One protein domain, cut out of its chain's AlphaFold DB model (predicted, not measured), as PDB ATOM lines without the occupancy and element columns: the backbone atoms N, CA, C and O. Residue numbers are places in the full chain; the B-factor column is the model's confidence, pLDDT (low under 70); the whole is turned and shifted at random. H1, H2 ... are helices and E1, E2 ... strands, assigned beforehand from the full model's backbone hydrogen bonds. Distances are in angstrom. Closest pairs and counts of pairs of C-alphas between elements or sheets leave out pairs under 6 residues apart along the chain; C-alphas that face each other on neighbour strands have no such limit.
ATOM      1  N   THR A 180       4.830 134.374  -5.071       87.75
ATOM      2  CA  THR A 180       5.718 135.506  -5.406       87.75
ATOM      3  C   THR A 180       7.185 135.286  -5.004       87.75
ATOM      4  O   THR A 180       8.089 135.797  -5.660       87.75
ATOM      5  N   TYR A 181       7.458 134.472  -3.972       90.50
ATOM      6  CA  TYR A 181       8.825 134.025  -3.657       90.50
ATOM      7  C   TYR A 181       9.378 133.096  -4.747       90.50
ATOM      8  O   TYR A 181      10.522 133.254  -5.167       90.50
ATOM      9  N   LEU A 182       8.571 132.137  -5.210       89.44
ATOM     10  CA  LEU A 182       8.956 131.169  -6.240       89.44
ATOM     11  C   LEU A 182       9.171 131.841  -7.603       89.44
ATOM     12  O   LEU A 182      10.110 131.472  -8.306       89.44
ATOM     13  N   ASP A 183       8.357 132.847  -7.928       88.81
ATOM     14  CA  ASP A 183       8.459 133.656  -9.151       88.81
ATOM     15  C   ASP A 183       9.555 134.742  -9.065       88.81
ATOM     16  O   ASP A 183       9.860 135.418 -10.048       88.81
ATOM     17  N   GLY A 184      10.173 134.907  -7.890       88.00
ATOM     18  CA  GLY A 184      11.413 135.661  -7.683       88.00
ATOM     19  C   GLY A 184      12.692 134.827  -7.865       88.00
ATOM     20  O   GLY A 184      13.799 135.362  -7.762       88.00
ATOM     21  N   LEU A 185      12.575 133.516  -8.113       90.81
ATOM     22  CA  LEU A 185      13.725 132.633  -8.327       90.81
ATOM     23  C   LEU A 185      14.147 132.614  -9.800       90.81
ATOM     24  O   LEU A 185      13.342 132.366 -10.694       90.81
ATOM     25  N   THR A 186      15.440 132.809 -10.044       88.69
ATOM     26  CA  THR A 186      16.047 132.850 -11.380       88.69
ATOM     27  C   THR A 186      17.026 131.686 -11.572       88.69
ATOM     28  O   THR A 186      17.489 131.098 -10.588       88.69
ATOM     29  N   PRO A 187      17.402 131.336 -12.818       85.88
ATOM     30  CA  PRO A 187      18.464 130.358 -13.061       85.88
ATOM     31  C   PRO A 187      19.774 130.728 -12.344       85.88
ATOM     32  O   PRO A 187      20.412 129.870 -11.738       85.88
ATOM     33  N   ASP A 188      20.121 132.018 -12.314       86.31
ATOM     34  CA  ASP A 188      21.359 132.512 -11.701       86.31
ATOM     35  C   ASP A 188      21.371 132.414 -10.171       86.31
ATOM     36  O   ASP A 188      22.446 132.296  -9.575       86.31
ATOM     37  N   ASN A 189      20.207 132.435  -9.508       89.06
ATOM     38  CA  ASN A 189      20.090 132.273  -8.054       89.06
ATOM     39  C   ASN A 189      19.635 130.867  -7.613       89.06
ATOM     40  O   ASN A 189      19.474 130.637  -6.416       89.06
ATOM     41  N   THR A 190      19.523 129.894  -8.524       93.94
ATOM     42  CA  THR A 190      19.132 128.510  -8.197       93.94
ATOM     43  C   THR A 190      20.171 127.457  -8.602       93.94
ATOM     44  O   THR A 190      21.169 127.727  -9.268       93.94
ATOM     45  N   ALA A 191      19.967 126.225  -8.134       94.38
ATOM     46  CA  ALA A 191      20.620 125.032  -8.655       94.38
ATOM     47  C   ALA A 191      19.642 123.851  -8.617       94.38
ATOM     48  O   ALA A 191      19.302 123.342  -7.547       94.38
ATOM     49  N   GLU A 192      19.201 123.403  -9.790       94.19
ATOM     50  CA  GLU A 192      18.341 122.228  -9.940       94.19
ATOM     51  C   GLU A 192      18.979 120.954  -9.361       94.19
ATOM     52  O   GLU A 192      20.188 120.734  -9.488       94.19
ATOM     53  N   VAL A 193      18.152 120.105  -8.740       94.38
ATOM     54  CA  VAL A 193      18.555 118.814  -8.151       94.38
ATOM     55  C   VAL A 193      17.720 117.669  -8.720       94.38
ATOM     56  O   VAL A 193      18.284 116.694  -9.211       94.38
ATOM     57  N   ALA A 194      16.388 117.777  -8.716       92.69
ATOM     58  CA  ALA A 194      15.499 116.701  -9.159       92.69
ATOM     59  C   ALA A 194      15.509 116.478 -10.679       92.69
ATOM     60  O   ALA A 194      15.297 115.351 -11.121       92.69
ATOM     61  N   THR A 195      15.757 117.517 -11.475       91.81
ATOM     62  CA  THR A 195      15.860 117.440 -12.946       91.81
ATOM     63  C   THR A 195      17.293 117.191 -13.430       91.81
ATOM     64  O   THR A 195      17.494 116.752 -14.558       91.81
ATOM     65  N   ALA A 196      18.292 117.424 -12.574       91.94
ATOM     66  CA  ALA A 196      19.701 117.333 -12.928       91.94
ATOM     67  C   ALA A 196      20.214 115.885 -13.072       91.94
ATOM     68  O   ALA A 196      19.679 114.931 -12.490       91.94
ATOM     69  N   THR A 197      21.315 115.742 -13.813       91.94
ATOM     70  CA  THR A 197      22.063 114.487 -13.962       91.94
ATOM     71  C   THR A 197      22.807 114.149 -12.673       91.94
ATOM     72  O   THR A 197      23.545 114.974 -12.126       91.94
ATOM     73  N   TRP A 198      22.617 112.923 -12.185       93.94
ATOM     74  CA  TRP A 198      23.320 112.380 -11.022       93.94
ATOM     75  C   TRP A 198      24.330 111.330 -11.495       93.94
ATOM     76  O   TRP A 198      24.035 110.568 -12.415       93.94
ATOM     77  N   ALA A 199      25.514 111.289 -10.887       91.69
ATOM     78  CA  ALA A 199      26.570 110.336 -11.227       91.69
ATOM     79  C   ALA A 199      27.418 109.999  -9.998       91.69
ATOM     80  O   ALA A 199      27.718 110.882  -9.196       91.69
ATOM     81  N   ASP A 200      27.880 108.757  -9.873       90.94
ATOM     82  CA  ASP A 200      28.590 108.334  -8.665       90.94
ATOM     83  C   ASP A 200      29.894 109.099  -8.402       90.94
ATOM     84  O   ASP A 200      30.622 109.553  -9.298       90.94
ATOM     85  N   LYS A 201      30.179 109.257  -7.109       88.94
ATOM     86  CA  LYS A 201      31.355 109.943  -6.577       88.94
ATOM     87  C   LYS A 201      32.625 109.122  -6.825       88.94
ATOM     88  O   LYS A 201      33.010 108.276  -6.023       88.94
ATOM     89  N   ASN A 202      33.287 109.400  -7.944       84.12
ATOM     90  CA  ASN A 202      34.467 108.671  -8.411       84.12
ATOM     91  C   ASN A 202      35.811 109.323  -8.009       84.12
ATOM     92  O   ASN A 202      35.871 110.433  -7.470       84.12
ATOM     93  N   ALA A 203      36.918 108.629  -8.297       85.38
ATOM     94  CA  ALA A 203      38.271 109.103  -7.990       85.38
ATOM     95  C   ALA A 203      38.644 110.409  -8.724       85.38
ATOM     96  O   ALA A 203      39.329 111.254  -8.150       85.38
ATOM     97  N   LEU A 204      38.149 110.621  -9.951       80.81
ATOM     98  CA  LEU A 204      38.387 111.853 -10.713       80.81
ATOM     99  C   LEU A 204      37.738 113.073 -10.042       80.81
ATOM    100  O   LEU A 204      38.368 114.125  -9.953       80.81
ATOM    101  N   TYR A 205      36.519 112.932  -9.509       83.25
ATOM    102  CA  TYR A 205      35.882 113.972  -8.697       83.25
ATOM    103  C   TYR A 205      36.719 114.296  -7.452       83.25
ATOM    104  O   TYR A 205      36.927 115.469  -7.148       83.25
ATOM    105  N   LEU A 206      37.256 113.285  -6.757       84.69
ATOM    106  CA  LEU A 206      38.126 113.498  -5.594       84.69
ATOM    107  C   LEU A 206      39.443 114.197  -5.969       84.69
ATOM    108  O   LEU A 206      39.843 115.129  -5.274       84.69
ATOM    109  N   ALA A 207      40.076 113.829  -7.086       79.44
ATOM    110  CA  ALA A 207      41.277 114.502  -7.583       79.44
ATOM    111  C   ALA A 207      40.996 115.976  -7.941       79.44
ATOM    112  O   ALA A 207      41.679 116.873  -7.444       79.44
ATOM    113  N   ARG A 208      39.927 116.249  -8.710       82.75
ATOM    114  CA  ARG A 208      39.454 117.616  -9.015       82.75
ATOM    115  C   ARG A 208      39.166 118.418  -7.740       82.75
ATOM    116  O   ARG A 208      39.534 119.587  -7.658       82.75
ATOM    117  N   ARG A 209      38.553 117.783  -6.734       83.25
ATOM    118  CA  ARG A 209      38.219 118.376  -5.429       83.25
ATOM    119  C   ARG A 209      39.456 118.771  -4.620       83.25
ATOM    120  O   ARG A 209      39.398 119.816  -3.981       83.25
ATOM    121  N   VAL A 210      40.523 117.968  -4.636       82.19
ATOM    122  CA  VAL A 210      41.786 118.221  -3.905       82.19
ATOM    123  C   VAL A 210      42.653 119.268  -4.607       82.19
ATOM    124  O   VAL A 210      43.208 120.144  -3.951       82.19
ATOM    125  N   LEU A 211      42.740 119.219  -5.936       81.00
ATOM    126  CA  LEU A 211      43.528 120.172  -6.728       81.00
ATOM    127  C   LEU A 211      42.860 121.565  -6.841       81.00
ATOM    128  O   LEU A 211      43.528 122.543  -7.178       81.00
ATOM    129  N   ASP A 212      41.569 121.642  -6.498       79.00
ATOM    130  CA  ASP A 212      40.612 122.744  -6.708       79.00
ATOM    131  C   ASP A 212      40.419 123.145  -8.184       79.00
ATOM    132  O   ASP A 212      40.176 124.300  -8.510       79.00
ATOM    133  N   LEU A 213      40.477 122.153  -9.082       81.88
ATOM    134  CA  LEU A 213      40.120 122.307 -10.501       81.88
ATOM    135  C   LEU A 213      38.635 122.698 -10.664       81.88
ATOM    136  O   LEU A 213      37.857 122.438  -9.739       81.88
ATOM    137  N   PRO A 214      38.203 123.247 -11.818       78.38
ATOM    138  CA  PRO A 214      36.804 123.601 -12.070       78.38
ATOM    139  C   PRO A 214      35.799 122.501 -11.694       78.38
ATOM    140  O   PRO A 214      36.094 121.301 -11.752       78.38
ATOM    141  N   PHE A 215      34.619 122.921 -11.241       78.00
ATOM    142  CA  PHE A 215      33.523 122.020 -10.892       78.00
ATOM    143  C   PHE A 215      32.709 121.630 -12.132       78.00
ATOM    144  O   PHE A 215      32.758 122.303 -13.157       78.00
ATOM    145  N   ASP A 216      31.989 120.513 -12.033       77.81
ATOM    146  CA  ASP A 216      31.000 120.085 -13.019       77.81
ATOM    147  C   ASP A 216      29.586 120.208 -12.433       77.81
ATOM    148  O   ASP A 216      29.398 120.150 -11.216       77.81
ATOM    149  N   ASP A 217      28.583 120.368 -13.298       82.06
ATOM    150  CA  ASP A 217      27.178 120.542 -12.893       82.06
ATOM    151  C   ASP A 217      26.487 119.237 -12.460       82.06
ATOM    152  O   ASP A 217      25.286 119.207 -12.186       82.06
ATOM    153  N   LEU A 218      27.258 118.151 -12.370       90.00
ATOM    154  CA  LEU A 218      26.795 116.826 -11.988       90.00
ATOM    155  C   LEU A 218      26.654 116.713 -10.469       90.00
ATOM    156  O   LEU A 218      27.608 116.917  -9.713       90.00
ATOM    157  N   TRP A 219      25.478 116.283 -10.019       93.94
ATOM    158  CA  TRP A 219      25.282 115.895  -8.626       93.94
ATOM    159  C   TRP A 219      25.940 114.545  -8.359       93.94
ATOM    160  O   TRP A 219      25.721 113.575  -9.085       93.94
ATOM    161  N   ARG A 220      26.760 114.476  -7.311       93.75
ATOM    162  CA  ARG A 220      27.526 113.281  -6.961       93.75
ATOM    163  C   ARG A 220      26.834 112.460  -5.892       93.75
ATOM    164  O   ARG A 220      26.693 112.913  -4.757       93.75
ATOM    165  N   THR A 221      26.436 111.251  -6.270       93.12
ATOM    166  CA  THR A 221      25.841 110.243  -5.391       93.12
ATOM    167  C   THR A 221      26.918 109.500  -4.609       93.12
ATOM    168  O   THR A 221      27.966 109.121  -5.137       93.12
ATOM    169  N   THR A 222      26.672 109.295  -3.317       92.62
ATOM    170  CA  THR A 222      27.416 108.349  -2.479       92.62
ATOM    171  C   THR A 222      26.533 107.911  -1.309       92.62
ATOM    172  O   THR A 222      25.680 108.678  -0.860       92.62
ATOM    173  N   GLN A 223      26.699 106.682  -0.826       89.62
ATOM    174  CA  GLN A 223      25.924 106.131   0.284       89.62
ATOM    175  C   GLN A 223      26.874 105.757   1.425       89.62
ATOM    176  O   GLN A 223      27.880 105.090   1.191       89.62
ATOM    177  N   ASP A 224      26.541 106.174   2.647       86.44
ATOM    178  CA  ASP A 224      27.257 105.802   3.869       86.44
ATOM    179  C   ASP A 224      26.272 105.163   4.856       86.44
ATOM    180  O   ASP A 224      25.292 105.774   5.303       86.44
ATOM    181  N   GLY A 225      26.484 103.872   5.117       88.25
ATOM    182  CA  GLY A 225      25.538 103.017   5.826       88.25
ATOM    183  C   GLY A 225      24.115 103.115   5.241       88.25
ATOM    184  O   GLY A 225      23.921 102.883   4.044       88.25
ATOM    185  N   PRO A 226      23.095 103.446   6.056       86.25
ATOM    186  CA  PRO A 226      21.712 103.556   5.601       86.25
ATOM    187  C   PRO A 226      21.366 104.929   4.998       86.25
ATOM    188  O   PRO A 226      20.199 105.155   4.708       86.25
ATOM    189  N   SER A 227      22.311 105.871   4.872       89.19
ATOM    190  CA  SER A 227      22.020 107.251   4.450       89.19
ATOM    191  C   SER A 227      22.687 107.602   3.122       89.19
ATOM    192  O   SER A 227      23.859 107.297   2.897       89.19
ATOM    193  N   THR A 228      21.949 108.291   2.258       94.06
ATOM    194  CA  THR A 228      22.428 108.724   0.938       94.06
ATOM    195  C   THR A 228      22.816 110.197   0.960       94.06
ATOM    196  O   THR A 228      22.154 111.017   1.597       94.06
ATOM    197  N   PHE A 229      23.880 110.538   0.237       94.38
ATOM    198  CA  PHE A 229      24.403 111.890   0.103       94.38
ATOM    199  C   PHE A 229      24.393 112.322  -1.368       94.38
ATOM    200  O   PHE A 229      24.905 111.606  -2.233       94.38
ATOM    201  N   LEU A 230      23.859 113.517  -1.636       95.44
ATOM    202  CA  LEU A 230      23.964 114.213  -2.921       95.44
ATOM    203  C   LEU A 230      24.884 115.420  -2.753       95.44
ATOM    204  O   LEU A 230      24.603 116.304  -1.942       95.44
ATOM    205  N   GLN A 231      25.992 115.457  -3.494       94.31
ATOM    206  CA  GLN A 231      27.048 116.459  -3.317       94.31
ATOM    207  C   GLN A 231      27.351 117.194  -4.626       94.31
ATOM    208  O   GLN A 231      27.571 116.549  -5.648       94.31
ATOM    209  N   ARG A 232      27.421 118.528  -4.604       93.31
ATOM    210  CA  ARG A 232      27.860 119.346  -5.749       93.31
ATOM    211  C   ARG A 232      28.876 120.389  -5.288       93.31
ATOM    212  O   ARG A 232      28.765 120.933  -4.186       93.31
ATOM    213  N   ARG A 233      29.893 120.633  -6.120       92.19
ATOM    214  CA  ARG A 233      30.879 121.706  -5.922       92.19
ATOM    215  C   ARG A 233      30.374 123.005  -6.544       92.19
ATOM    216  O   ARG A 233      29.631 122.978  -7.519       92.19
ATOM    217  N   PHE A 234      30.807 124.115  -5.967       90.75
ATOM    218  CA  PHE A 234      30.471 125.476  -6.371       90.75
ATOM    219  C   PHE A 234      31.732 126.350  -6.265       90.75
ATOM    220  O   PHE A 234      32.748 125.914  -5.721       90.75
ATOM    221  N   ASP A 235      31.658 127.588  -6.751       90.31
ATOM    222  CA  ASP A 235      32.576 128.667  -6.358       90.31
ATOM    223  C   ASP A 235      31.827 130.009  -6.262       90.31
ATOM    224  O   ASP A 235      32.277 131.044  -6.749       90.31
ATOM    225  N   ARG A 236      30.619 129.976  -5.683       90.81
ATOM    226  CA  ARG A 236      29.731 131.146  -5.565       90.81
ATOM    227  C   ARG A 236      30.221 132.062  -4.443       90.81
ATOM    228  O   ARG A 236      30.700 131.565  -3.423       90.81
ATOM    229  N   ASP A 237      30.084 133.376  -4.603       92.19
ATOM    230  CA  ASP A 237      30.289 134.318  -3.496       92.19
ATOM    231  C   ASP A 237      29.339 133.984  -2.332       92.19
ATOM    232  O   ASP A 237      28.164 133.671  -2.541       92.19
ATOM    233  N   ALA A 238      29.870 133.980  -1.112       93.12
ATOM    234  CA  ALA A 238      29.130 133.695   0.110       93.12
ATOM    235  C   ALA A 238      29.037 134.904   1.060       93.12
ATOM    236  O   ALA A 238      28.464 134.767   2.139       93.12
ATOM    237  N   LEU A 239      29.572 136.072   0.684       91.69
ATOM    238  CA  LEU A 239      29.583 137.274   1.520       91.69
ATOM    239  C   LEU A 239      28.177 137.883   1.671       91.69
ATOM    240  O   LEU A 239      27.733 138.133   2.787       91.69
ATOM    241  N   ASP A 240      27.449 138.039   0.562       90.44
ATOM    242  CA  ASP A 240      26.029 138.435   0.558       90.44
ATOM    243  C   ASP A 240      25.068 137.230   0.651       90.44
ATOM    244  O   ASP A 240      23.853 137.384   0.617       90.44
ATOM    245  N   LEU A 241      25.558 135.993   0.793       93.19
ATOM    246  CA  LEU A 241      24.679 134.820   0.818       93.19
ATOM    247  C   LEU A 241      23.970 134.685   2.178       93.19
ATOM    248  O   LEU A 241      24.409 133.960   3.072       93.19
ATOM    249  N   GLY A 242      22.853 135.399   2.322       92.88
ATOM    250  CA  GLY A 242      22.015 135.423   3.518       92.88
ATOM    251  C   GLY A 242      21.522 134.034   3.914       92.88
ATOM    252  O   GLY A 242      21.690 133.632   5.068       92.88
ATOM    253  N   ALA A 243      20.982 133.274   2.958       95.75
ATOM    254  CA  ALA A 243      20.533 131.908   3.203       95.75
ATOM    255  C   ALA A 243      20.658 130.973   1.991       95.75
ATOM    256  O   ALA A 243      20.719 131.400   0.839       95.75
ATOM    257  N   VAL A 244      20.657 129.669   2.273       97.25
ATOM    258  CA  VAL A 244      20.450 128.613   1.275       97.25
ATOM    259  C   VAL A 244      19.110 127.945   1.554       97.25
ATOM    260  O   VAL A 244      18.914 127.372   2.628       97.25
ATOM    261  N   ASP A 245      18.214 127.988   0.576       97.12
ATOM    262  CA  ASP A 245      16.862 127.448   0.667       97.12
ATOM    263  C   ASP A 245      16.775 126.132  -0.111       97.12
ATOM    264  O   ASP A 245      16.972 126.085  -1.326       97.12
ATOM    265  N   VAL A 246      16.479 125.037   0.591       97.38
ATOM    266  CA  VAL A 246      16.257 123.719  -0.014       97.38
ATOM    267  C   VAL A 246      14.769 123.558  -0.295       97.38
ATOM    268  O   VAL A 246      13.976 123.427   0.638       97.38
ATOM    269  N   ILE A 247      14.380 123.540  -1.570       96.50
ATOM    270  CA  ILE A 247      12.983 123.346  -1.973       96.50
ATOM    271  C   ILE A 247      12.714 121.846  -2.094       96.50
ATOM    272  O   ILE A 247      13.296 121.155  -2.935       96.50
ATOM    273  N   LEU A 248      11.837 121.336  -1.235       95.12
ATOM    274  CA  LEU A 248      11.419 119.942  -1.162       95.12
ATOM    275  C   LEU A 248      10.026 119.768  -1.780       95.12
ATOM    276  O   LEU A 248       9.124 120.568  -1.547       95.12
ATOM    277  N   ARG A 249       9.833 118.672  -2.521       92.88
ATOM    278  CA  ARG A 249       8.547 118.276  -3.123       92.88
ATOM    279  C   ARG A 249       7.462 117.927  -2.095       92.88
ATOM    280  O   ARG A 249       6.291 117.909  -2.442       92.88
ATOM    281  N   ARG A 250       7.872 117.584  -0.872       86.50
ATOM    282  CA  ARG A 250       7.040 117.251   0.294       86.50
ATOM    283  C   ARG A 250       7.881 117.391   1.573       86.50
ATOM    284  O   ARG A 250       9.110 117.304   1.460       86.50
ATOM    285  N   PRO A 251       7.280 117.535   2.768       84.81
ATOM    286  CA  PRO A 251       8.024 117.550   4.027       84.81
ATOM    287  C   PRO A 251       8.908 116.300   4.183       84.81
ATOM    288  O   PRO A 251       8.421 115.173   4.081       84.81
ATOM    289  N   ALA A 252      10.211 116.484   4.416       85.00
ATOM    290  CA  ALA A 252      11.165 115.386   4.586       85.00
ATOM    291  C   ALA A 252      12.387 115.793   5.439       85.00
ATOM    292  O   ALA A 252      12.843 116.936   5.341       85.00
ATOM    293  N   PRO A 253      12.963 114.878   6.242       84.06
ATOM    294  CA  PRO A 253      14.169 115.144   7.023       84.06
ATOM    295  C   PRO A 253      15.425 115.122   6.135       84.06
ATOM    296  O   PRO A 253      15.982 114.062   5.844       84.06
ATOM    297  N   VAL A 254      15.890 116.306   5.730       90.25
ATOM    298  CA  VAL A 254      17.135 116.499   4.966       90.25
ATOM    299  C   VAL A 254      18.116 117.342   5.781       90.25
ATOM    300  O   VAL A 254      17.761 118.411   6.278       90.25
ATOM    301  N   GLN A 255      19.361 116.880   5.908       93.44
ATOM    302  CA  GLN A 255      20.460 117.656   6.493       93.44
ATOM    303  C   GLN A 255      21.297 118.315   5.389       93.44
ATOM    304  O   GLN A 255      21.585 117.691   4.368       93.44
ATOM    305  N   VAL A 256      21.713 119.566   5.606       94.31
ATOM    306  CA  VAL A 256      22.511 120.350   4.651       94.31
ATOM    307  C   VAL A 256      23.878 120.652   5.249       94.31
ATOM    308  O   VAL A 256      23.994 121.444   6.181       94.31
ATOM    309  N   ASN A 257      24.927 120.054   4.691       94.56
ATOM    310  CA  ASN A 257      26.304 120.368   5.060       94.56
ATOM    311  C   ASN A 257      26.876 121.353   4.030       94.56
ATOM    312  O   ASN A 257      26.968 121.028   2.843       94.56
ATOM    313  N   LEU A 258      27.246 122.551   4.488       96.25
ATOM    314  CA  LEU A 258      27.842 123.616   3.675       96.25
ATOM    315  C   LEU A 258      29.365 123.631   3.874       96.25
ATOM    316  O   LEU A 258      29.842 123.436   4.994       96.25
ATOM    317  N   VAL A 259      30.129 123.884   2.810       95.31
ATOM    318  CA  VAL A 259      31.595 124.013   2.871       95.31
ATOM    319  C   VAL A 259      32.029 125.320   2.225       95.31
ATOM    320  O   VAL A 259      31.758 125.553   1.044       95.31
ATOM    321  N   LEU A 260      32.731 126.155   2.990       95.75
ATOM    322  CA  LEU A 260      33.223 127.458   2.550       95.75
ATOM    323  C   LEU A 260      34.751 127.506   2.483       95.75
ATOM    324  O   LEU A 260      35.428 126.835   3.259       95.75
ATOM    325  N   ALA A 261      35.280 128.372   1.623       94.31
ATOM    326  CA  ALA A 261      36.571 129.015   1.839       94.31
ATOM    327  C   ALA A 261      36.332 130.398   2.467       94.31
ATOM    328  O   ALA A 261      35.419 131.115   2.051       94.31
ATOM    329  N   LEU A 262      37.129 130.747   3.480       93.81
ATOM    330  CA  LEU A 262      36.998 131.981   4.277       93.81
ATOM    331  C   LEU A 262      38.267 132.852   4.259       93.81
ATOM    332  O   LEU A 262      38.261 133.955   4.791       93.81
ATOM    333  N   ASP A 263      39.352 132.353   3.667       89.50
ATOM    334  CA  ASP A 263      40.638 133.038   3.569       89.50
ATOM    335  C   ASP A 263      40.970 133.276   2.081       89.50
ATOM    336  O   ASP A 263      41.134 132.296   1.346       89.50
ATOM    337  N   PRO A 264      41.062 134.535   1.608       87.62
ATOM    338  CA  PRO A 264      41.434 134.834   0.228       87.62
ATOM    339  C   PRO A 264      42.917 134.559  -0.073       87.62
ATOM    340  O   PRO A 264      43.262 134.384  -1.239       87.62
ATOM    341  N   ALA A 265      43.791 134.492   0.940       89.19
ATOM    342  CA  ALA A 265      45.197 134.117   0.774       89.19
ATOM    343  C   ALA A 265      45.366 132.591   0.650       89.19
ATOM    344  O   ALA A 265      46.272 132.111  -0.031       89.19
ATOM    345  N   ASN A 266      44.453 131.821   1.251       86.81
ATOM    346  CA  ASN A 266      44.366 130.368   1.115       86.81
ATOM    347  C   ASN A 266      42.961 129.917   0.657       86.81
ATOM    348  O   ASN A 266      42.243 129.245   1.403       86.81
ATOM    349  N   PRO A 267      42.563 130.193  -0.601       83.06
ATOM    350  CA  PRO A 267      41.223 129.880  -1.111       83.06
ATOM    351  C   PRO A 267      40.949 128.369  -1.249       83.06
ATOM    352  O   PRO A 267      39.830 127.969  -1.580       83.06
ATOM    353  N   LYS A 268      41.964 127.525  -0.999       83.38
ATOM    354  CA  LYS A 268      41.866 126.059  -0.927       83.38
ATOM    355  C   LYS A 268      41.576 125.549   0.491       83.38
ATOM    356  O   LYS A 268      41.191 124.387   0.633       83.38
ATOM    357  N   ALA A 269      41.720 126.379   1.527       88.19
ATOM    358  CA  ALA A 269      41.285 126.051   2.881       88.19
ATOM    359  C   ALA A 269      39.755 125.923   2.914       88.19
ATOM    360  O   ALA A 269      39.033 126.822   2.487       88.19
ATOM    361  N   ARG A 270      39.256 124.779   3.396       88.88
ATOM    362  CA  ARG A 270      37.830 124.431   3.355       88.88
ATOM    363  C   ARG A 270      37.281 124.184   4.754       88.88
ATOM    364  O   ARG A 270      37.556 123.152   5.363       88.88
ATOM    365  N   THR A 271      36.450 125.107   5.215       93.50
ATOM    366  CA  THR A 271      35.732 125.036   6.486       93.50
ATOM    367  C   THR A 271      34.363 124.407   6.251       93.50
ATOM    368  O   THR A 271      33.508 124.986   5.578       93.50
ATOM    369  N   VAL A 272      34.143 123.212   6.804       94.12
ATOM    370  CA  VAL A 272      32.804 122.608   6.887       94.12
ATOM    371  C   VAL A 272      32.035 123.324   7.993       94.12
ATOM    372  O   VAL A 272      32.545 123.456   9.106       94.12
ATOM    373  N   LEU A 273      30.826 123.793   7.698       94.50
ATOM    374  CA  LEU A 273      29.992 124.461   8.691       94.50
ATOM    375  C   LEU A 273      29.238 123.432   9.534       94.50
ATOM    376  O   LEU A 273      28.678 122.470   9.007       94.50
ATOM    377  N   ASP A 274      29.213 123.651  10.847       90.94
ATOM    378  CA  ASP A 274      28.481 122.797  11.778       90.94
ATOM    379  C   ASP A 274      26.967 122.935  11.559       90.94
ATOM    380  O   ASP A 274      26.374 123.995  11.779       90.94
ATOM    381  N   TRP A 275      26.338 121.829  11.155       92.06
ATOM    382  CA  TRP A 275      24.897 121.739  10.959       92.06
ATOM    383  C   TRP A 275      24.111 122.123  12.215       92.06
ATOM    384  O   TRP A 275      23.057 122.734  12.080       92.06
ATOM    385  N   TYR A 276      24.586 121.827  13.425       91.06
ATOM    386  CA  TYR A 276      23.845 122.138  14.652       91.06
ATOM    387  C   TYR A 276      23.959 123.612  15.064       91.06
ATOM    388  O   TYR A 276      23.041 124.137  15.690       91.06
ATOM    389  N   ALA A 277      25.022 124.305  14.644       89.56
ATOM    390  CA  ALA A 277      25.178 125.750  14.806       89.56
ATOM    391  C   ALA A 277      24.451 126.584  13.731       89.56
ATOM    392  O   ALA A 277      24.169 127.759  13.958       89.56
ATOM    393  N   LEU A 278      24.145 126.010  12.562       91.69
ATOM    394  CA  LEU A 278      23.386 126.694  11.510       91.69
ATOM    395  C   LEU A 278      21.901 126.816  11.882       91.69
ATOM    396  O   LEU A 278      21.174 125.816  11.902       91.69
ATOM    397  N   ALA A 279      21.439 128.050  12.104       92.00
ATOM    398  CA  ALA A 279      20.024 128.364  12.288       92.00
ATOM    399  C   ALA A 279      19.195 128.008  11.038       92.00
ATOM    400  O   ALA A 279      19.672 128.095   9.903       92.00
ATOM    401  N   LYS A 280      17.945 127.590  11.259       92.94
ATOM    402  CA  LYS A 280      17.060 127.019  10.232       92.94
ATOM    403  C   LYS A 280      15.634 127.520  10.415       92.94
ATOM    404  O   LYS A 280      15.205 127.693  11.555       92.94
ATOM    405  N   ARG A 281      14.884 127.639   9.321       92.56
ATOM    406  CA  ARG A 281      13.422 127.790   9.335       92.56
ATOM    407  C   ARG A 281      12.815 126.911   8.248       92.56
ATOM    408  O   ARG A 281      13.405 126.753   7.182       92.56
ATOM    409  N   THR A 282      11.652 126.342   8.529       92.62
ATOM    410  CA  THR A 282      10.861 125.589   7.553       92.62
ATOM    411  C   THR A 282       9.632 126.412   7.196       92.62
ATOM    412  O   THR A 282       8.995 126.960   8.094       92.62
ATOM    413  N   PHE A 283       9.302 126.488   5.910       91.62
ATOM    414  CA  PHE A 283       8.083 127.114   5.404       91.62
ATOM    415  C   PHE A 283       7.264 126.078   4.625       91.62
ATOM    416  O   PHE A 283       7.814 125.350   3.792       91.62
ATOM    417  N   GLU A 284       5.964 126.009   4.898       88.44
ATOM    418  CA  GLU A 284       4.978 125.266   4.104       88.44
ATOM    419  C   GLU A 284       4.544 126.180   2.935       88.44
ATOM    420  O   GLU A 284       4.264 127.356   3.159       88.44
ATOM    421  N   LEU A 285       4.558 125.684   1.691       84.75
ATOM    422  CA  LEU A 285       4.109 126.430   0.502       84.75
ATOM    423  C   LEU A 285       2.639 126.093   0.173       84.75
ATOM    424  O   LEU A 285       2.205 124.979   0.474       84.75
ATOM    425  N   PRO A 286       1.881 126.992  -0.494       74.12
ATOM    426  CA  PRO A 286       0.458 126.771  -0.796       74.12
ATOM    427  C   PRO A 286       0.148 125.514  -1.626       74.12
ATOM    428  O   PRO A 286      -0.963 125.001  -1.567       74.12
ATOM    429  N   ASP A 287       1.122 125.004  -2.381       76.94
ATOM    430  CA  ASP A 287       1.007 123.802  -3.216       76.94
ATOM    431  C   ASP A 287       1.489 122.509  -2.523       76.94
ATOM    432  O   ASP A 287       1.712 121.486  -3.172       76.94
ATOM    433  N   GLY A 288       1.694 122.547  -1.202       80.75
ATOM    434  CA  GLY A 288       2.145 121.406  -0.400       80.75
ATOM    435  C   GLY A 288       3.654 121.131  -0.455       80.75
ATOM    436  O   GLY A 288       4.134 120.221   0.232       80.75
ATOM    437  N   ARG A 289       4.435 121.913  -1.217       90.06
ATOM    438  CA  ARG A 289       5.904 121.876  -1.138       90.06
ATOM    439  C   ARG A 289       6.407 122.466   0.180       90.06
ATOM    440  O   ARG A 289       5.675 123.073   0.961       90.06
ATOM    441  N   THR A 290       7.692 122.274   0.458       94.00
ATOM    442  CA  THR A 290       8.316 122.724   1.710       94.00
ATOM    443  C   THR A 290       9.666 123.364   1.433       94.00
ATOM    444  O   THR A 290      10.486 122.780   0.730       94.00
ATOM    445  N   VAL A 291       9.931 124.537   2.006       95.94
ATOM    446  CA  VAL A 291      11.237 125.204   1.915       95.94
ATOM    447  C   VAL A 291      11.962 125.083   3.248       95.94
ATOM    448  O   VAL A 291      11.468 125.555   4.269       95.94
ATOM    449  N   LEU A 292      13.145 124.472   3.242       96.56
ATOM    450  CA  LEU A 292      14.062 124.445   4.382       96.56
ATOM    451  C   LEU A 292      15.141 125.516   4.175       96.56
ATOM    452  O   LEU A 292      16.100 125.302   3.433       96.56
ATOM    453  N   ARG A 293      14.971 126.666   4.831       96.12
ATOM    454  CA  ARG A 293      15.903 127.800   4.827       96.12
ATOM    455  C   ARG A 293      17.020 127.583   5.840       96.12
ATOM    456  O   ARG A 293      16.753 127.344   7.019       96.12
ATOM    457  N   VAL A 294      18.268 127.702   5.393       96.56
ATOM    458  CA  VAL A 294      19.488 127.587   6.210       96.56
ATOM    459  C   VAL A 294      20.206 128.935   6.225       96.56
ATOM    460  O   VAL A 294      20.725 129.376   5.201       96.56
ATOM    461  N   TYR A 295      20.234 129.598   7.382       94.62
ATOM    462  CA  TYR A 295      20.705 130.980   7.534       94.62
ATOM    463  C   TYR A 295      22.237 131.063   7.586       94.62
ATOM    464  O   TYR A 295      22.850 131.033   8.657       94.62
ATOM    465  N   LEU A 296      22.860 131.163   6.411       94.88
ATOM    466  CA  LEU A 296      24.311 131.217   6.262       94.88
ATOM    467  C   LEU A 296      24.900 132.561   6.710       94.88
ATOM    468  O   LEU A 296      25.814 132.584   7.537       94.88
ATOM    469  N   GLY A 297      24.362 133.675   6.209       92.56
ATOM    470  CA  GLY A 297      24.848 135.020   6.525       92.56
ATOM    471  C   GLY A 297      24.784 135.315   8.023       92.56
ATOM    472  O   GLY A 297      25.710 135.901   8.580       92.56
ATOM    473  N   ARG A 298      23.748 134.816   8.711       92.06
ATOM    474  CA  ARG A 298      23.642 134.846  10.175       92.06
ATOM    475  C   ARG A 298      24.843 134.186  10.861       92.06
ATOM    476  O   ARG A 298      25.477 134.816  11.701       92.06
ATOM    477  N   TYR A 299      25.157 132.940  10.500       93.19
ATOM    478  CA  TYR A 299      26.275 132.182  11.075       93.19
ATOM    479  C   TYR A 299      27.616 132.892  10.830       93.19
ATOM    480  O   TYR A 299      28.452 132.971  11.731       93.19
ATOM    481  N   LEU A 300      27.808 133.453   9.631       93.88
ATOM    482  CA  LEU A 300      29.013 134.212   9.302       93.88
ATOM    483  C   LEU A 300      29.120 135.504  10.129       93.88
ATOM    484  O   LEU A 300      30.179 135.762  10.689       93.88
ATOM    485  N   ARG A 301      28.030 136.259  10.311       92.31
ATOM    486  CA  ARG A 301      27.993 137.454  11.181       92.31
ATOM    487  C   ARG A 301      28.124 137.146  12.681       92.31
ATOM    488  O   ARG A 301      28.536 138.017  13.444       92.31
ATOM    489  N   GLU A 302      27.778 135.932  13.117       90.88
ATOM    490  CA  GLU A 302      27.954 135.469  14.505       90.88
ATOM    491  C   GLU A 302      29.390 134.999  14.811       90.88
ATOM    492  O   GLU A 302      29.831 135.139  15.951       90.88
ATOM    493  N   ARG A 303      30.127 134.442  13.834       91.62
ATOM    494  CA  ARG A 303      31.467 133.845  14.053       91.62
ATOM    495  C   ARG A 303      32.634 134.558  13.363       91.62
ATOM    496  O   ARG A 303      33.773 134.378  13.782       91.62
ATOM    497  N   HIS A 304      32.365 135.349  12.329       92.69
ATOM    498  CA  HIS A 304      33.362 136.026  11.491       92.69
ATOM    499  C   HIS A 304      32.951 137.484  11.158       92.69
ATOM    500  O   HIS A 304      32.893 137.852   9.981       92.69
ATOM    501  N   PRO A 305      32.645 138.340  12.157       91.81
ATOM    502  CA  PRO A 305      32.419 139.765  11.913       91.81
ATOM    503  C   PRO A 305      33.676 140.424  11.316       91.81
ATOM    504  O   PRO A 305      34.801 140.047  11.638       91.81
ATOM    505  N   GLY A 306      33.485 141.403  10.431       92.38
ATOM    506  CA  GLY A 306      34.554 142.075   9.684       92.38
ATOM    507  C   GLY A 306      35.117 141.284   8.495       92.38
ATOM    508  O   GLY A 306      35.952 141.814   7.763       92.38
ATOM    509  N   LEU A 307      34.666 140.045   8.257       94.06
ATOM    510  CA  LEU A 307      35.065 139.249   7.092       94.06
ATOM    511  C   LEU A 307      34.667 139.959   5.787       94.06
ATOM    512  O   LEU A 307      33.521 140.376   5.650       94.06
ATOM    513  N   LYS A 308      35.598 140.074   4.830       93.94
ATOM    514  CA  LYS A 308      35.390 140.767   3.535       93.94
ATOM    515  C   LYS A 308      35.378 139.842   2.314       93.94
ATOM    516  O   LYS A 308      35.281 140.310   1.187       93.94
ATOM    517  N   TRP A 309      35.521 138.533   2.521       93.88
ATOM    518  CA  TRP A 309      35.565 137.541   1.449       93.88
ATOM    519  C   TRP A 309      35.092 136.180   1.957       93.88
ATOM    520  O   TRP A 309      35.554 135.712   2.996       93.88
ATOM    521  N   ALA A 310      34.201 135.528   1.216       94.94
ATOM    522  CA  ALA A 310      33.823 134.139   1.452       94.94
ATOM    523  C   ALA A 310      33.405 133.488   0.128       94.94
ATOM    524  O   ALA A 310      32.747 134.119  -0.698       94.94
ATOM    525  N   ARG A 311      33.742 132.212  -0.075       94.56
ATOM    526  CA  ARG A 311      33.303 131.432  -1.246       94.56
ATOM    527  C   ARG A 311      32.644 130.132  -0.818       94.56
ATOM    528  O   ARG A 311      33.239 129.342  -0.087       94.56
ATOM    529  N   LEU A 312      31.441 129.873  -1.317       94.88
ATOM    530  CA  LEU A 312      30.774 128.581  -1.211       94.88
ATOM    531  C   LEU A 312      31.430 127.595  -2.182       94.88
ATOM    532  O   LEU A 312      31.308 127.745  -3.397       94.88
ATOM    533  N   LYS A 313      32.103 126.578  -1.632       93.81
ATOM    534  CA  LYS A 313      32.886 125.582  -2.382       93.81
ATOM    535  C   LYS A 313      32.155 124.252  -2.585       93.81
ATOM    536  O   LYS A 313      32.432 123.537  -3.549       93.81
ATOM    537  N   GLU A 314      31.244 123.877  -1.685       93.94
ATOM    538  CA  GLU A 314      30.531 122.592  -1.748       93.94
ATOM    539  C   GLU A 314      29.217 122.626  -0.950       93.94
ATOM    540  O   GLU A 314      29.166 123.207   0.137       93.94
ATOM    541  N   ILE A 315      28.180 121.951  -1.456       95.94
ATOM    542  CA  ILE A 315      26.981 121.588  -0.683       95.94
ATOM    543  C   ILE A 315      26.798 120.076  -0.741       95.94
ATOM    544  O   ILE A 315      26.917 119.461  -1.803       95.94
ATOM    545  N   SER A 316      26.474 119.487   0.408       95.06
ATOM    546  CA  SER A 316      26.109 118.083   0.553       95.06
ATOM    547  C   SER A 316      24.756 117.959   1.250       95.06
ATOM    548  O   SER A 316      24.644 118.261   2.437       95.06
ATOM    549  N   LEU A 317      23.759 117.445   0.534       96.25
ATOM    550  CA  LEU A 317      22.458 117.052   1.076       96.25
ATOM    551  C   LEU A 317      22.547 115.615   1.596       96.25
ATOM    552  O   LEU A 317      23.032 114.744   0.877       96.25
ATOM    553  N   MET A 318      22.097 115.367   2.824       95.19
ATOM    554  CA  MET A 318      22.076 114.049   3.460       95.19
ATOM    555  C   MET A 318      20.633 113.621   3.743       95.19
ATOM    556  O   MET A 318      19.900 114.314   4.450       95.19
ATOM    557  N   PHE A 319      20.263 112.450   3.230       93.12
ATOM    558  CA  PHE A 319      18.957 111.820   3.400       93.12
ATOM    559  C   PHE A 319      19.083 110.700   4.435       93.12
ATOM    560  O   PHE A 319      19.689 109.653   4.180       93.12
ATOM    561  N   PHE A 320      18.584 110.954   5.644       87.62
ATOM    562  CA  PHE A 320      18.836 110.098   6.801       87.62
ATOM    563  C   PHE A 320      17.996 108.815   6.735       87.62
ATOM    564  O   PHE A 320      16.771 108.885   6.672       87.62
ATOM    565  N   ARG A 321      18.651 107.646   6.787       87.69
ATOM    566  CA  ARG A 321      18.012 106.317   6.643       87.69
ATOM    567  C   ARG A 321      17.242 106.107   5.322       87.69
ATOM    568  O   ARG A 321      16.278 105.348   5.312       87.69
ATOM    569  N   GLN A 322      17.660 106.753   4.232       87.81
ATOM    570  CA  GLN A 322      17.141 106.497   2.883       87.81
ATOM    571  C   GLN A 322      18.252 105.967   1.970       87.81
ATOM    572  O   GLN A 322      19.318 106.584   1.846       87.81
ATOM    573  N   GLY A 323      17.999 104.833   1.318       90.38
ATOM    574  CA  GLY A 323      18.918 104.202   0.370       90.38
ATOM    575  C   GLY A 323      18.943 104.901  -0.991       90.38
ATOM    576  O   GLY A 323      18.006 105.613  -1.360       90.38
ATOM    577  N   LEU A 324      20.002 104.668  -1.776       90.06
ATOM    578  CA  LEU A 324      20.219 105.378  -3.042       90.06
ATOM    579  C   LEU A 324      19.040 105.233  -4.020       90.06
ATOM    580  O   LEU A 324      18.632 106.213  -4.639       90.06
ATOM    581  N   ALA A 325      18.450 104.038  -4.108       89.62
ATOM    582  CA  ALA A 325      17.284 103.772  -4.952       89.62
ATOM    583  C   ALA A 325      16.030 104.559  -4.523       89.62
ATOM    584  O   ALA A 325      15.248 104.980  -5.372       89.62
ATOM    585  N   GLU A 326      15.844 104.798  -3.223       90.44
ATOM    586  CA  GLU A 326      14.702 105.553  -2.693       90.44
ATOM    587  C   GLU A 326      14.862 107.045  -2.988       90.44
ATOM    588  O   GLU A 326      13.948 107.673  -3.516       90.44
ATOM    589  N   VAL A 327      16.055 107.596  -2.742       90.38
ATOM    590  CA  VAL A 327      16.365 109.004  -3.042       90.38
ATOM    591  C   VAL A 327      16.313 109.276  -4.551       90.38
ATOM    592  O   VAL A 327      15.787 110.311  -4.965       90.38
ATOM    593  N   ALA A 328      16.789 108.342  -5.384       89.75
ATOM    594  CA  ALA A 328      16.753 108.453  -6.845       89.75
ATOM    595  C   ALA A 328      15.343 108.322  -7.449       89.75
ATOM    596  O   ALA A 328      15.074 108.960  -8.469       89.75
ATOM    597  N   ARG A 329      14.456 107.537  -6.819       91.62
ATOM    598  CA  ARG A 329      13.034 107.405  -7.173       91.62
ATOM    599  C   ARG A 329      12.237 108.640  -6.755       91.62
ATOM    600  O   ARG A 329      11.549 109.237  -7.575       91.62
ATOM    601  N   ASP A 330      12.329 109.028  -5.485       89.38
ATOM    602  CA  ASP A 330      11.506 110.096  -4.912       89.38
ATOM    603  C   ASP A 330      11.942 111.494  -5.394       89.38
ATOM    604  O   ASP A 330      11.109 112.391  -5.564       89.38
ATOM    605  N   ARG A 331      13.258 111.689  -5.582       92.56
ATOM    606  CA  ARG A 331      13.923 112.973  -5.877       92.56
ATOM    607  C   ARG A 331      13.357 114.131  -5.040       92.56
ATOM    608  O   ARG A 331      12.900 115.141  -5.572       92.56
ATOM    609  N   LEU A 332      13.354 113.937  -3.715       91.81
ATOM    610  CA  LEU A 332      12.661 114.792  -2.739       91.81
ATOM    611  C   LEU A 332      13.061 116.270  -2.831       91.81
ATOM    612  O   LEU A 332      12.186 117.132  -2.795       91.81
ATOM    613  N   THR A 333      14.354 116.575  -2.968       95.38
ATOM    614  CA  THR A 333      14.824 117.944  -3.228       95.38
ATOM    615  C   THR A 333      14.624 118.294  -4.698       95.38
ATOM    616  O   THR A 333      15.261 117.704  -5.565       95.38
ATOM    617  N   GLN A 334      13.777 119.289  -4.968       94.81
ATOM    618  CA  GLN A 334      13.554 119.840  -6.302       94.81
ATOM    619  C   GLN A 334      14.771 120.650  -6.762       94.81
ATOM    620  O   GLN A 334      15.422 120.291  -7.741       94.81
ATOM    621  N   ARG A 335      15.095 121.715  -6.023       95.31
ATOM    622  CA  ARG A 335      16.197 122.641  -6.305       95.31
ATOM    623  C   ARG A 335      16.716 123.293  -5.026       95.31
ATOM    624  O   ARG A 335      16.029 123.296  -4.004       95.31
ATOM    625  N   LEU A 336      17.916 123.854  -5.105       96.88
ATOM    626  CA  LEU A 336      18.419 124.841  -4.152       96.88
ATOM    627  C   LEU A 336      18.151 126.253  -4.678       96.88
ATOM    628  O   LEU A 336      18.194 126.469  -5.890       96.88
ATOM    629  N   ALA A 337      17.945 127.201  -3.770       96.19
ATOM    630  CA  ALA A 337      17.975 128.634  -4.035       96.19
ATOM    631  C   ALA A 337      19.001 129.327  -3.121       96.19
ATOM    632  O   ALA A 337      19.190 128.943  -1.964       96.19
ATOM    633  N   PHE A 338      19.688 130.330  -3.661       95.44
ATOM    634  CA  PHE A 338      20.749 131.098  -3.019       95.44
ATOM    635  C   PHE A 338      20.223 132.506  -2.745       95.44
ATOM    636  O   PHE A 338      20.195 133.347  -3.643       95.44
ATOM    637  N   ILE A 339      19.746 132.736  -1.523       93.81
ATOM    638  CA  ILE A 339      18.989 133.938  -1.173       93.81
ATOM    639  C   ILE A 339      19.962 135.032  -0.696       93.81
ATOM    640  O   ILE A 339      20.680 134.796   0.286       93.81
ATOM    641  N   PRO A 340      20.009 136.204  -1.362       91.06
ATOM    642  CA  PRO A 340      20.870 137.315  -0.964       91.06
ATOM    643  C   PRO A 340      20.460 137.864   0.405       91.06
ATOM    644  O   PRO A 340      19.340 137.652   0.873       91.06
ATOM    645  N   SER A 341      21.370 138.562   1.078       87.31
ATOM    646  CA  SER A 341      21.163 138.967   2.467       87.31
ATOM    647  C   SER A 341      20.288 140.208   2.620       87.31
ATOM    648  O   SER A 341      19.757 140.426   3.704       87.31
TER     649      SER A 341
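Overview. This is residues 180 to 341 of the 988 residues of an uncharacterized protein of Desulfovibrio magneticus str. Maddingley MBC34 (UniProt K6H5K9). Two strongly twisted sheets of five strands lie partly face to face as a sandwich, their strands crossed, and the chain goes back and forth between them. Three short helices, H1, H2 and H3, lie round the margins of this core, and a long link, residues 262 to 279, joins E6 of one sheet to E7 of the other. The printed part has 162 residues, with three named helices and ten named strands in the order E1 E2 H1 E3 E4 E5 E6 E7 E8 H2 E9 H3 E10; the class is mixed, helices and strands. One sheet runs E2 E3 E4 E9 E6 and is mixed; the other runs E1 E10 E5 E8 E7 and is antiparallel. The whole is compact, with a radius of gyration of the C-alphas of 15.5 A and spans of 43 by 40 by 29 A.

Arrangement. Start with the mixed sheet: E2, residues 198 to 200, E3, 219 to 224, E4, 227 to 237, E9, 311 to 319, and E6, 254 to 261. E2 and E3 are parallel, with N 199 and O 219 2.9 A apart; with H1, residues 203 to 211, they form a strand-helix-strand unit, two parallel neighbours with a helix between, its crossover right-handed. H1 only grazes this sheet, with residues 205 to 209. E3 and E4 are a hairpin, N 220 to O 231 at 2.8 A. E4 bends by 57 degrees at residue 234. Look next at N 230 and O 317, 2.9 A, between E4 and E9, and at N 257 and O 316, 2.9 A, between E6 and E9; both pairs are antiparallel. H3, residues 324 to 330, is over E4 at a height over the sheet of 8.4 A, slantwise at 46 degrees on the local plane; the closest C-alphas are Thr 228 and Leu 324, 5.6 A. The other sheet holds E1, 190 to 192, E10, 333 to 340, E5, 241 to 248, E8, 290 to 294, and E7, 280 to 284. Find N 191 and O 336, 2.9 A, N 245 and O 337, 2.9 A, N 246 and O 292, 2.9 A, and, in the hairpin of E7 and E8, N 293 and O 281, 2.8 A. H2, residues 296 to 303, is on this sheet; its closest C-alphas to E5 are Gly 242 and Gly 297, 4.2 A. The sheets' strands stand at 39 degrees. In H1, H2 and H3 every O i to N i+4 pair is within hydrogen-bond range.

Along the chain. Find C-alpha 190, where E1 begins, at (19.132, 128.510, -8.197). E4 runs 29.4 A from C-alpha 227 at (22.020, 107.251, 4.450); E9 is 24.7 A long, E6 23.3 A and H1 12.3 A. E10 ends at C-alpha 340, (20.870, 137.315, -0.964).

Size, cuts and confidence. The C-alphas farthest apart, those of Ala 265 and Asp 287, are 45.6 A apart. The printed part has no cut; the link from E6 to E7 is long. The mean pLDDT of the printed part is 90.6, and no printed residue is under 70.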